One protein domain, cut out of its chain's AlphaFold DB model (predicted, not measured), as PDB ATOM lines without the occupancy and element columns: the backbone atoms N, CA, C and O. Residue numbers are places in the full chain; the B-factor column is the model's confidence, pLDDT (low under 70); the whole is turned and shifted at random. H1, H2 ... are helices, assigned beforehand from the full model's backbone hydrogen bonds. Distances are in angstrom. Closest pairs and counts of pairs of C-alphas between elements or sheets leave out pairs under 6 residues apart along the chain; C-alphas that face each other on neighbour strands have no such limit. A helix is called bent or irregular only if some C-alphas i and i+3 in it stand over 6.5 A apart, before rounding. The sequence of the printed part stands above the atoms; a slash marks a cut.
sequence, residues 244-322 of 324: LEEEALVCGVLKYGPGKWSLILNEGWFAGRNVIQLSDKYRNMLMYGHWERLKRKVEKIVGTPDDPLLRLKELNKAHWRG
ATOM      1  N   LEU A 244     -20.316  -5.726 -31.840       90.75
ATOM      2  CA  LEU A 244     -20.639  -4.854 -32.966       90.75
ATOM      3  C   LEU A 244     -19.491  -4.769 -33.982       90.75
ATOM      4  O   LEU A 244     -19.745  -4.786 -35.181       90.75
ATOM      5  N   GLU A 245     -18.232  -4.715 -33.532       92.62
ATOM      6  CA  GLU A 245     -17.081  -4.790 -34.443       92.62
ATOM      7  C   GLU A 245     -17.039  -6.138 -35.182       92.62
ATOM      8  O   GLU A 245     -16.677  -6.188 -36.353       92.62
ATOM      9  N   GLU A 246     -17.402  -7.241 -34.523       94.06
ATOM     10  CA  GLU A 246     -17.459  -8.561 -35.160       94.06
ATOM     11  C   GLU A 246     -18.567  -8.639 -36.215       94.06
ATOM     12  O   GLU A 246     -18.322  -9.100 -37.329       94.06
ATOM     13  N   GLU A 247     -19.764  -8.145 -35.895       94.19
ATOM     14  CA  GLU A 247     -20.904  -8.086 -36.817       94.19
ATOM     15  C   GLU A 247     -20.621  -7.163 -38.010       94.19
ATOM     16  O   GLU A 247     -20.849  -7.550 -39.157       94.19
ATOM     17  N   ALA A 248     -20.035  -5.988 -37.768       94.12
ATOM     18  CA  ALA A 248     -19.600  -5.069 -38.815       94.12
ATOM     19  C   ALA A 248     -18.514  -5.700 -39.701       94.12
ATOM     20  O   ALA A 248     -18.586  -5.618 -40.923       94.12
ATOM     21  N   LEU A 249     -17.527  -6.388 -39.117       95.25
ATOM     22  CA  LEU A 249     -16.490  -7.076 -39.890       95.25
ATOM     23  C   LEU A 249     -17.099  -8.144 -40.805       95.25
ATOM     24  O   LEU A 249     -16.726  -8.235 -41.972       95.25
ATOM     25  N   VAL A 250     -18.052  -8.928 -40.301       95.00
ATOM     26  CA  VAL A 250     -18.762  -9.939 -41.096       95.00
ATOM     27  C   VAL A 250     -19.588  -9.286 -42.203       95.00
ATOM     28  O   VAL A 250     -19.510  -9.738 -43.342       95.00
ATOM     29  N   CYS A 251     -20.304  -8.200 -41.911       94.12
ATOM     30  CA  CYS A 251     -21.054  -7.438 -42.911       94.12
ATOM     31  C   CYS A 251     -20.144  -6.913 -44.030       94.12
ATOM     32  O   CYS A 251     -20.416  -7.130 -45.209       94.12
ATOM     33  N   GLY A 252     -19.001  -6.325 -43.672       94.12
ATOM     34  CA  GLY A 252     -18.016  -5.855 -44.639       94.12
ATOM     35  C   GLY A 252     -17.455  -6.988 -45.504       94.12
ATOM     36  O   GLY A 252     -17.318  -6.830 -46.714       94.12
ATOM     37  N   VAL A 253     -17.181  -8.157 -44.918       95.31
ATOM     38  CA  VAL A 253     -16.739  -9.334 -45.686       95.31
ATOM     39  C   VAL A 253     -17.843  -9.854 -46.609       95.31
ATOM     40  O   VAL A 253     -17.534 -10.269 -47.721       95.31
ATOM     41  N   LEU A 254     -19.112  -9.820 -46.198       92.50
ATOM     42  CA  LEU A 254     -20.236 -10.204 -47.060       92.50
ATOM     43  C   LEU A 254     -20.422  -9.225 -48.228       92.50
ATOM     44  O   LEU A 254     -20.696  -9.657 -49.342       92.50
ATOM     45  N   LYS A 255     -20.228  -7.925 -47.987       92.25
ATOM     46  CA  LYS A 255     -20.415  -6.864 -48.985       92.25
ATOM     47  C   LYS A 255     -19.268  -6.768 -49.996       92.25
ATOM     48  O   LYS A 255     -19.516  -6.563 -51.179       92.25
ATOM     49  N   TYR A 256     -18.018  -6.915 -49.549       93.62
ATOM     50  CA  TYR A 256     -16.822  -6.694 -50.383       93.62
ATOM     51  C   TYR A 256     -16.005  -7.946 -50.678       93.62
ATOM     52  O   TYR A 256     -15.097  -7.909 -51.512       93.62
ATOM     53  N   GLY A 257     -16.294  -9.042 -49.987       92.50
ATOM     54  CA  GLY A 257     -15.492 -10.253 -50.019       92.50
ATOM     55  C   GLY A 257     -14.279 -10.213 -49.075       92.50
ATOM     56  O   GLY A 257     -13.857  -9.157 -48.585       92.50
ATOM     57  N   PRO A 258     -13.682 -11.387 -48.804       93.31
ATOM     58  CA  PRO A 258     -12.463 -11.489 -48.011       93.31
ATOM     59  C   PRO A 258     -11.284 -10.803 -48.722       93.31
ATOM     60  O   PRO A 258     -11.197 -10.773 -49.947       93.31
ATOM     61  N   GLY A 259     -10.344 -10.245 -47.954       91.38
ATOM     62  CA  GLY A 259      -9.141  -9.598 -48.498       91.38
ATOM     63  C   GLY A 259      -9.272  -8.091 -48.743       91.38
ATOM     64  O   GLY A 259      -8.258  -7.399 -48.816       91.38
ATOM     65  N   LYS A 260     -10.492  -7.541 -48.782       95.00
ATOM     66  CA  LYS A 260     -10.749  -6.094 -48.938       95.00
ATOM     67  C   LYS A 260     -10.737  -5.338 -47.603       95.00
ATOM     68  O   LYS A 260     -11.555  -4.461 -47.343       95.00
ATOM     69  N   TRP A 261      -9.768  -5.660 -46.751       95.44
ATOM     70  CA  TRP A 261      -9.685  -5.191 -45.365       95.44
ATOM     71  C   TRP A 261      -9.592  -3.671 -45.226       95.44
ATOM     72  O   TRP A 261     -10.244  -3.110 -44.354       95.44
ATOM     73  N   SER A 262      -8.815  -2.997 -46.080       93.94
ATOM     74  CA  SER A 262      -8.683  -1.531 -46.043       93.94
ATOM     75  C   SER A 262     -10.006  -0.830 -46.341       93.94
ATOM     76  O   SER A 262     -10.308   0.199 -45.750       93.94
ATOM     77  N   LEU A 263     -10.811  -1.406 -47.235       93.56
ATOM     78  CA  LEU A 263     -12.102  -0.848 -47.610       93.56
ATOM     79  C   LEU A 263     -13.118  -1.040 -46.478       93.56
ATOM     80  O   LEU A 263     -13.746  -0.076 -46.052       93.56
ATOM     81  N   ILE A 264     -13.168  -2.245 -45.902       94.56
ATOM     82  CA  ILE A 264     -13.991  -2.558 -44.723       94.56
ATOM     83  C   ILE A 264     -13.619  -1.651 -43.536       94.56
ATOM     84  O   ILE A 264     -14.496  -1.125 -42.851       94.56
ATOM     85  N   LEU A 265     -12.319  -1.426 -43.312       93.31
ATOM     86  CA  LEU A 265     -11.819  -0.550 -42.255       93.31
ATOM     87  C   LEU A 265     -12.309   0.896 -42.434       93.31
ATOM     88  O   LEU A 265     -12.791   1.507 -41.480       93.31
ATOM     89  N   ASN A 266     -12.195   1.420 -43.657       90.00
ATOM     90  CA  ASN A 266     -12.548   2.796 -44.003       90.00
ATOM     91  C   ASN A 266     -14.053   3.061 -43.995       90.00
ATOM     92  O   ASN A 266     -14.465   4.208 -43.845       90.00
ATOM     93  N   GLU A 267     -14.879   2.038 -44.167       90.19
ATOM     94  CA  GLU A 267     -16.325   2.211 -44.142       90.19
ATOM     95  C   GLU A 267     -16.898   2.091 -42.732       90.19
ATOM     96  O   GLU A 267     -17.676   2.951 -42.329       90.19
ATOM     97  N   GLY A 268     -16.463   1.089 -41.960       86.81
ATOM     98  CA  GLY A 268     -16.914   0.882 -40.579       86.81
ATOM     99  C   GLY A 268     -16.216   1.763 -39.536       86.81
ATOM    100  O   GLY A 268     -16.586   1.732 -38.366       86.81
ATOM    101  N   TRP A 269     -15.194   2.531 -39.933       90.25
ATOM    102  CA  TRP A 269     -14.409   3.418 -39.055       90.25
ATOM    103  C   TRP A 269     -13.965   2.735 -37.760       90.25
ATOM    104  O   TRP A 269     -14.153   3.273 -36.671       90.25
ATOM    105  N   PHE A 270     -13.385   1.538 -37.860       89.62
ATOM    106  CA  PHE A 270     -12.980   0.753 -36.693       89.62
ATOM    107  C   PHE A 270     -11.913   1.493 -35.869       89.62
ATOM    108  O   PHE A 270     -10.724   1.494 -36.203       89.62
ATOM    109  N   ALA A 271     -12.342   2.136 -34.783       85.25
ATOM    110  CA  ALA A 271     -11.486   2.984 -33.967       85.25
ATOM    111  C   ALA A 271     -10.339   2.182 -33.330       85.25
ATOM    112  O   ALA A 271     -10.548   1.180 -32.646       85.25
ATOM    113  N   GLY A 272      -9.100   2.623 -33.564       85.19
ATOM    114  CA  GLY A 272      -7.906   1.979 -33.009       85.19
ATOM    115  C   GLY A 272      -7.601   0.588 -33.580       85.19
ATOM    116  O   GLY A 272      -6.785  -0.130 -32.993       85.19
ATOM    117  N   ARG A 273      -8.234   0.201 -34.698       89.94
ATOM    118  CA  ARG A 273      -7.963  -1.057 -35.398       89.94
ATOM    119  C   ARG A 273      -7.160  -0.843 -36.670       89.94
ATOM    120  O   ARG A 273      -7.329   0.146 -37.372       89.94
ATOM    121  N   ASN A 274      -6.346  -1.842 -37.000       91.50
ATOM    122  CA  ASN A 274      -5.594  -1.878 -38.251       91.50
ATOM    123  C   ASN A 274      -6.081  -3.007 -39.167       91.50
ATOM    124  O   ASN A 274      -6.599  -4.023 -38.707       91.50
ATOM    125  N   VAL A 275      -5.793  -2.869 -40.461       93.88
ATOM    126  CA  VAL A 275      -6.069  -3.845 -41.534       93.88
ATOM    127  C   VAL A 275      -5.669  -5.279 -41.145       93.88
ATOM    128  O   VAL A 275      -6.449  -6.217 -41.307       93.88
ATOM    129  N   ILE A 276      -4.477  -5.441 -40.560       92.44
ATOM    130  CA  ILE A 276      -3.953  -6.741 -40.108       92.44
ATOM    131  C   ILE A 276      -4.838  -7.340 -39.008       92.44
ATOM    132  O   ILE A 276      -5.149  -8.525 -39.048       92.44
ATOM    133  N   GLN A 277      -5.309  -6.529 -38.056       92.94
ATOM    134  CA  GLN A 277      -6.148  -7.011 -36.955       92.94
ATOM    135  C   GLN A 277      -7.519  -7.486 -37.439       92.94
ATOM    136  O   GLN A 277      -8.047  -8.451 -36.892       92.94
ATOM    137  N   LEU A 278      -8.085  -6.837 -38.461       95.12
ATOM    138  CA  LEU A 278      -9.324  -7.288 -39.100       95.12
ATOM    139  C   LEU A 278      -9.111  -8.637 -39.795       95.12
ATOM    140  O   LEU A 278      -9.895  -9.562 -39.592       95.12
ATOM    141  N   SER A 279      -8.020  -8.771 -40.556       95.06
ATOM    142  CA  SER A 279      -7.670 -10.032 -41.216       95.06
ATOM    143  C   SER A 279      -7.452 -11.168 -40.211       95.06
ATOM    144  O   SER A 279      -8.006 -12.257 -40.367       95.06
ATOM    145  N   ASP A 280      -6.708 -10.913 -39.135       94.19
ATOM    146  CA  ASP A 280      -6.465 -11.880 -38.062       94.19
ATOM    147  C   ASP A 280      -7.757 -12.271 -37.353       94.19
ATOM    148  O   ASP A 280      -7.996 -13.453 -37.095       94.19
ATOM    149  N   LYS A 281      -8.622 -11.294 -37.067       94.69
ATOM    150  CA  LYS A 281      -9.917 -11.554 -36.448       94.69
ATOM    151  C   LYS A 281     -10.790 -12.424 -37.345       94.69
ATOM    152  O   LYS A 281     -11.367 -13.384 -36.843       94.69
ATOM    153  N   TYR A 282     -10.839 -12.147 -38.646       94.81
ATOM    154  CA  TYR A 282     -11.557 -12.972 -39.616       94.81
ATOM    155  C   TYR A 282     -11.044 -14.415 -39.642       94.81
ATOM    156  O   TYR A 282     -11.832 -15.347 -39.491       94.81
ATOM    157  N   ARG A 283      -9.722 -14.614 -39.720       94.38
ATOM    158  CA  ARG A 283      -9.121 -15.957 -39.661       94.38
ATOM    159  C   ARG A 283      -9.472 -16.684 -38.364       94.38
ATOM    160  O   ARG A 283      -9.859 -17.845 -38.405       94.38
ATOM    161  N   ASN A 284      -9.402 -16.001 -37.223       94.00
ATOM    162  CA  ASN A 284      -9.799 -16.580 -35.940       94.00
ATOM    163  C   ASN A 284     -11.288 -16.960 -35.924       94.00
ATOM    164  O   ASN A 284     -11.640 -18.021 -35.418       94.00
ATOM    165  N   MET A 285     -12.170 -16.140 -36.501       92.94
ATOM    166  CA  MET A 285     -13.599 -16.463 -36.582       92.94
ATOM    167  C   MET A 285     -13.868 -17.727 -37.404       92.94
ATOM    168  O   MET A 285     -14.718 -18.519 -36.999       92.94
ATOM    169  N   LEU A 286     -13.126 -17.933 -38.497       92.62
ATOM    170  CA  LEU A 286     -13.187 -19.164 -39.289       92.62
ATOM    171  C   LEU A 286     -12.670 -20.374 -38.498       92.62
ATOM    172  O   LEU A 286     -13.333 -21.401 -38.438       92.62
ATOM    173  N   MET A 287     -11.514 -20.244 -37.840       88.12
ATOM    174  CA  MET A 287     -10.883 -21.352 -37.109       88.12
ATOM    175  C   MET A 287     -11.704 -21.853 -35.916       88.12
ATOM    176  O   MET A 287     -11.659 -23.038 -35.595       88.12
ATOM    177  N   TYR A 288     -12.426 -20.959 -35.237       88.38
ATOM    178  CA  TYR A 288     -13.202 -21.284 -34.036       88.38
ATOM    179  C   TYR A 288     -14.711 -21.447 -34.303       88.38
ATOM    180  O   TYR A 288     -15.485 -21.534 -33.353       88.38
ATOM    181  N   GLY A 289     -15.150 -21.466 -35.570       85.62
ATOM    182  CA  GLY A 289     -16.565 -21.663 -35.933       85.62
ATOM    183  C   GLY A 289     -17.501 -20.539 -35.464       85.62
ATOM    184  O   GLY A 289     -18.705 -20.737 -35.290       85.62
ATOM    185  N   HIS A 290     -16.960 -19.345 -35.209       89.38
ATOM    186  CA  HIS A 290     -17.764 -18.165 -34.878       89.38
ATOM    187  C   HIS A 290     -18.366 -17.517 -36.129       89.38
ATOM    188  O   HIS A 290     -19.374 -16.813 -36.031       89.38
ATOM    189  N   TRP A 291     -17.761 -17.771 -37.292       90.12
ATOM    190  CA  TRP A 291     -18.149 -17.192 -38.570       90.12
ATOM    191  C   TRP A 291     -19.598 -17.510 -38.949       90.12
ATOM    192  O   TRP A 291     -20.372 -16.583 -39.159       90.12
ATOM    193  N   GLU A 292     -20.010 -18.779 -38.969       90.81
ATOM    194  CA  GLU A 292     -21.354 -19.186 -39.409       90.81
ATOM    195  C   GLU A 292     -22.451 -18.578 -38.528       90.81
ATOM    196  O   GLU A 292     -23.505 -18.159 -39.015       90.81
ATOM    197  N   ARG A 293     -22.192 -18.494 -37.217       92.94
ATOM    198  CA  ARG A 293     -23.118 -17.896 -36.251       92.94
ATOM    199  C   ARG A 293     -23.316 -16.409 -36.526       92.94
ATOM    200  O   ARG A 293     -24.453 -15.942 -36.514       92.94
ATOM    201  N   LEU A 294     -22.227 -15.670 -36.726       91.81
ATOM    202  CA  LEU A 294     -22.288 -14.233 -36.987       91.81
ATOM    203  C   LEU A 294     -22.831 -13.948 -38.384       91.81
ATOM    204  O   LEU A 294     -23.676 -13.075 -38.523       91.81
ATOM    205  N   LYS A 295     -22.438 -14.732 -39.390       92.62
ATOM    206  CA  LYS A 295     -22.960 -14.641 -40.754       92.62
ATOM    207  C   LYS A 295     -24.481 -14.748 -40.765       92.62
ATOM    208  O   LYS A 295     -25.133 -13.846 -41.266       92.62
ATOM    209  N   ARG A 296     -25.055 -15.761 -40.104       91.94
ATOM    210  CA  ARG A 296     -26.517 -15.921 -40.012       91.94
ATOM    211  C   ARG A 296     -27.204 -14.753 -39.301       91.94
ATOM    212  O   ARG A 296     -28.334 -14.417 -39.634       91.94
ATOM    213  N   LYS A 297     -26.568 -14.168 -38.281       90.62
ATOM    214  CA  LYS A 297     -27.101 -12.972 -37.609       90.62
ATOM    215  C   LYS A 297     -27.083 -11.770 -38.540       90.62
ATOM    216  O   LYS A 297     -28.092 -11.097 -38.666       90.62
ATOM    217  N   VAL A 298     -25.951 -11.535 -39.195       90.25
ATOM    218  CA  VAL A 298     -25.754 -10.398 -40.086       90.25
ATOM    219  C   VAL A 298     -26.643 -10.521 -41.316       90.25
ATOM    220  O   VAL A 298     -27.295  -9.551 -41.643       90.25
ATOM    221  N   GLU A 299     -26.794 -11.690 -41.935       89.62
ATOM    222  CA  GLU A 299     -27.711 -11.896 -43.071       89.62
ATOM    223  C   GLU A 299     -29.176 -11.581 -42.740       89.62
ATOM    224  O   GLU A 299     -29.909 -11.141 -43.614       89.62
ATOM    225  N   LYS A 300     -29.609 -11.755 -41.483       86.44
ATOM    226  CA  LYS A 300     -30.958 -11.343 -41.047       86.44
ATOM    227  C   LYS A 300     -31.117  -9.826 -40.929       86.44
ATOM    228  O   LYS A 300     -32.239  -9.337 -40.923       86.44
ATOM    229  N   ILE A 301     -30.007  -9.119 -40.754       82.94
ATOM    230  CA  ILE A 301     -29.946  -7.671 -40.545       82.94
ATOM    231  C   ILE A 301     -29.589  -6.960 -41.865       82.94
ATOM    232  O   ILE A 301     -30.023  -5.845 -42.121       82.94
ATOM    233  N   VAL A 302     -28.832  -7.610 -42.750       72.19
ATOM    234  CA  VAL A 302     -28.495  -7.110 -44.084       72.19
ATOM    235  C   VAL A 302     -29.782  -7.019 -44.902       72.19
ATOM    236  O   VAL A 302     -30.364  -8.030 -45.279       72.19
ATOM    237  N   GLY A 303     -30.228  -5.788 -45.154       66.19
ATOM    238  CA  GLY A 303     -31.492  -5.482 -45.830       66.19
ATOM    239  C   GLY A 303     -32.496  -4.728 -44.954       66.19
ATOM    240  O   GLY A 303     -33.455  -4.171 -45.482       66.19
ATOM    241  N   THR A 304     -32.263  -4.644 -43.642       73.88
ATOM    242  CA  THR A 304     -32.947  -3.687 -42.762       73.88
ATOM    243  C   THR A 304     -32.134  -2.385 -42.686       73.88
ATOM    244  O   THR A 304     -30.947  -2.377 -43.026       73.88
ATOM    245  N   PRO A 305     -32.725  -1.256 -42.251       71.00
ATOM    246  CA  PRO A 305     -31.981  -0.008 -42.039       71.00
ATOM    247  C   PRO A 305     -30.877  -0.103 -40.963       71.00
ATOM    248  O   PRO A 305     -30.088   0.828 -40.821       71.00
ATOM    249  N   ASP A 306     -30.782  -1.220 -40.236       77.69
ATOM    250  CA  ASP A 306     -29.832  -1.442 -39.143       77.69
ATOM    251  C   ASP A 306     -28.512  -2.089 -39.604       77.69
ATOM    252  O   ASP A 306     -28.021  -3.031 -38.983       77.69
ATOM    253  N   ASP A 307     -27.896  -1.587 -40.679       87.00
ATOM    254  CA  ASP A 307     -26.594  -2.088 -41.141       87.00
ATOM    255  C   ASP A 307     -25.531  -1.941 -40.022       87.00
ATOM    256  O   ASP A 307     -25.202  -0.815 -39.617       87.00
ATOM    257  N   PRO A 308     -24.953  -3.047 -39.508       88.50
ATOM    258  CA  PRO A 308     -23.978  -3.000 -38.421       88.50
ATOM    259  C   PRO A 308     -22.709  -2.230 -38.808       88.50
ATOM    260  O   PRO A 308     -22.069  -1.632 -37.940       88.50
ATOM    261  N   LEU A 309     -22.358  -2.195 -40.098       88.25
ATOM    262  CA  LEU A 309     -21.229  -1.432 -40.618       88.25
ATOM    263  C   LEU A 309     -21.485   0.081 -40.498       88.25
ATOM    264  O   LEU A 309     -20.626   0.822 -40.016       88.25
ATOM    265  N   LEU A 310     -22.691   0.532 -40.867       87.94
ATOM    266  CA  LEU A 310     -23.118   1.929 -40.720       87.94
ATOM    267  C   LEU A 310     -23.302   2.317 -39.252       87.94
ATOM    268  O   LEU A 310     -22.895   3.406 -38.845       87.94
ATOM    269  N   ARG A 311     -23.851   1.419 -38.430       88.38
ATOM    270  CA  ARG A 311     -24.017   1.645 -36.991       88.38
ATOM    271  C   ARG A 311     -22.674   1.826 -36.290       88.38
ATOM    272  O   ARG A 311     -22.523   2.738 -35.477       88.38
ATOM    273  N   LEU A 312     -21.688   0.989 -36.621       90.00
ATOM    274  CA  LEU A 312     -20.330   1.129 -36.096       90.00
ATOM    275  C   LEU A 312     -19.703   2.457 -36.539       90.00
ATOM    276  O   LEU A 312     -19.090   3.152 -35.725       90.00
ATOM    277  N   LYS A 313     -19.914   2.842 -37.802       89.44
ATOM    278  CA  LYS A 313     -19.452   4.124 -38.334       89.44
ATOM    279  C   LYS A 313     -20.045   5.309 -37.572       89.44
ATOM    280  O   LYS A 313     -19.295   6.204 -37.192       89.44
ATOM    281  N   GLU A 314     -21.354   5.322 -37.320       87.94
ATOM    282  CA  GLU A 314     -22.017   6.433 -36.623       87.94
ATOM    283  C   GLU A 314     -21.555   6.551 -35.162       87.94
ATOM    284  O   GLU A 314     -21.282   7.658 -34.700       87.94
ATOM    285  N   LEU A 315     -21.348   5.429 -34.460       86.50
ATOM    286  CA  LEU A 315     -20.781   5.433 -33.103       86.50
ATOM    287  C   LEU A 315     -19.360   6.002 -33.073       86.50
ATOM    288  O   LEU A 315     -19.022   6.830 -32.226       86.50
ATOM    289  N   ASN A 316     -18.525   5.589 -34.026       86.81
ATOM    290  CA  ASN A 316     -17.140   6.042 -34.090       86.81
ATOM    291  C   ASN A 316     -17.010   7.455 -34.673       86.81
ATOM    292  O   ASN A 316     -15.979   8.100 -34.501       86.81
ATOM    293  N   LYS A 317     -18.054   8.000 -35.301       83.38
ATOM    294  CA  LYS A 317     -18.068   9.363 -35.845       83.38
ATOM    295  C   LYS A 317     -17.765  10.418 -34.787       83.38
ATOM    296  O   LYS A 317     -17.032  11.360 -35.069       83.38
ATOM    297  N   ALA A 318     -18.276  10.247 -33.565       70.75
ATOM    298  CA  ALA A 318     -17.964  11.129 -32.441       70.75
ATOM    299  C   ALA A 318     -16.474  11.074 -32.057       70.75
ATOM    300  O   ALA A 318     -15.879  12.102 -31.751       70.75
ATOM    301  N   HIS A 319     -15.856   9.892 -32.152       66.06
ATOM    302  CA  HIS A 319     -14.434   9.700 -31.873       66.06
ATOM    303  C   HIS A 319     -13.528  10.395 -32.904       66.06
ATOM    304  O   HIS A 319     -12.455  10.870 -32.551       66.06
ATOM    305  N   TRP A 320     -13.970  10.498 -34.160       63.22
ATOM    306  CA  TRP A 320     -13.200  11.112 -35.248       63.22
ATOM    307  C   TRP A 320     -13.468  12.611 -35.458       63.22
ATOM    308  O   TRP A 320     -12.664  13.282 -36.101       63.22
ATOM    309  N   ARG A 321     -14.559  13.173 -34.912       58.56
ATOM    310  CA  ARG A 321     -14.816  14.629 -34.960       58.56
ATOM    311  C   ARG A 321     -13.908  15.451 -34.037       58.56
ATOM    312  O   ARG A 321     -13.812  16.652 -34.240       58.56
ATOM    313  N   GLY A 322     -13.245  14.826 -33.063       52.19
ATOM    314  CA  GLY A 322     -12.307  15.492 -32.147       52.19
ATOM    315  C   GLY A 322     -10.851  15.528 -32.623       52.19
ATOM    316  O   GLY A 322      -9.987  15.953 -31.865       52.19
TER     317      GLY A 322
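This is residues 244 to 322 of the 324 residues of the protein "HTH myb-type domain-containing protein" of Ixodes scapularis (UniProt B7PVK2). One helix, H1, stands in the core, and four other helices lie crosswise round it. H3 and H4 make a corner that wraps round one side of H1, while H2 and the first part of H5, residues 308 to 312, pack on H1 away from that corner; from there H5 runs on outward to residue 321, its residues 309 to 313 also packing on H2. The printed part has 79 residues with five named helices in the order H1, H2, H3, H4, H5 and no named strand, and its class is all helix. It is compact, with a radius of gyration of the C-alphas of 12.0 A, and spans 38 by 29 by 18 A.

H1 covers residues 244 to 256 and is 17.9 A long from first to last C-alpha; C-alpha 244 is at (-20.639, -4.854, -32.966) and C-alpha 256 at (-16.822, -6.694, -50.383). After a tight link of 4 residues comes H2, residues 261 to 268, 10.6 A long. A short link of 6 residues leads to H3, residues 275 to 287, 18.7 A long, which begins at C-alpha 275 (-6.069, -3.845, -41.534). A tight link of 3 residues follows, and then H4, residues 291 to 301, 15.3 A long. A short link of 6 residues leads to H5, residues 308 to 321, 20.2 A long, the longest helix with 14 residues; its last C-alpha, 321, is at (-14.816, 14.629, -34.960). H5 is neither bent nor irregular, but only just: C-alphas 315 and 318 are 6.4 A apart.

H1 is the hub, the helix that touches most others, and its centre is nearest to the mean of the C-alphas, at 3.0 A. H1 and H2 touch, closest at the C-alphas of Gly 252 and Ile 264, 5.2 A apart, and run opposite ways at a steep tilt of 60 degrees. H1 and H3 only just touch, with 3 pairs of C-alphas within 8 A, through residues 249 to 250 of H1 and 278 to 282 of H3 alone; the closest C-alphas are those of Leu 249 and Leu 278, 7.2 A apart, and the lines are about perpendicular at 87 degrees. H4 touches residues 246 to 251 of H1 alone, about perpendicular at 82 degrees, with the C-alphas of Cys 251 and Val 298 closest at 6.2 A. H5 touches H1 with residues 308 to 312 alone; the closest C-alphas, those of Ala 248 and Leu 309, are 4.4 A apart, and the two run opposite ways at a steep tilt of 65 degrees. H5 also touches H2, with residues 309 to 313 alone, closest at the C-alphas of Gly 268 and Lys 313, 4.7 A apart. H3 touches H2 with residues 275 to 279 alone, and the closest C-alphas, those of Trp 261 and Val 275, are 5.4 A apart. H3 and H4 are close but not clearly touching, with the C-alphas of Met 285 and Trp 291 closest at 5.0 A. H2 and H4 are apart, and so are H3 and H5. In H1, H2, H3 and H4 every O i to N i+4 pair is within hydrogen-bond range; in H5 8 of 10 are.

The two C-alphas farthest apart are those of Gly 289 and Gly 322, at 37.6 A, while the first and last printed C-alphas, 244 and 322, are 22.0 A apart. The printed part has no cut, and no link between its helices is long. The mean pLDDT of the printed part is 88.2; residue 303 and residues 319 to 322 are under 70.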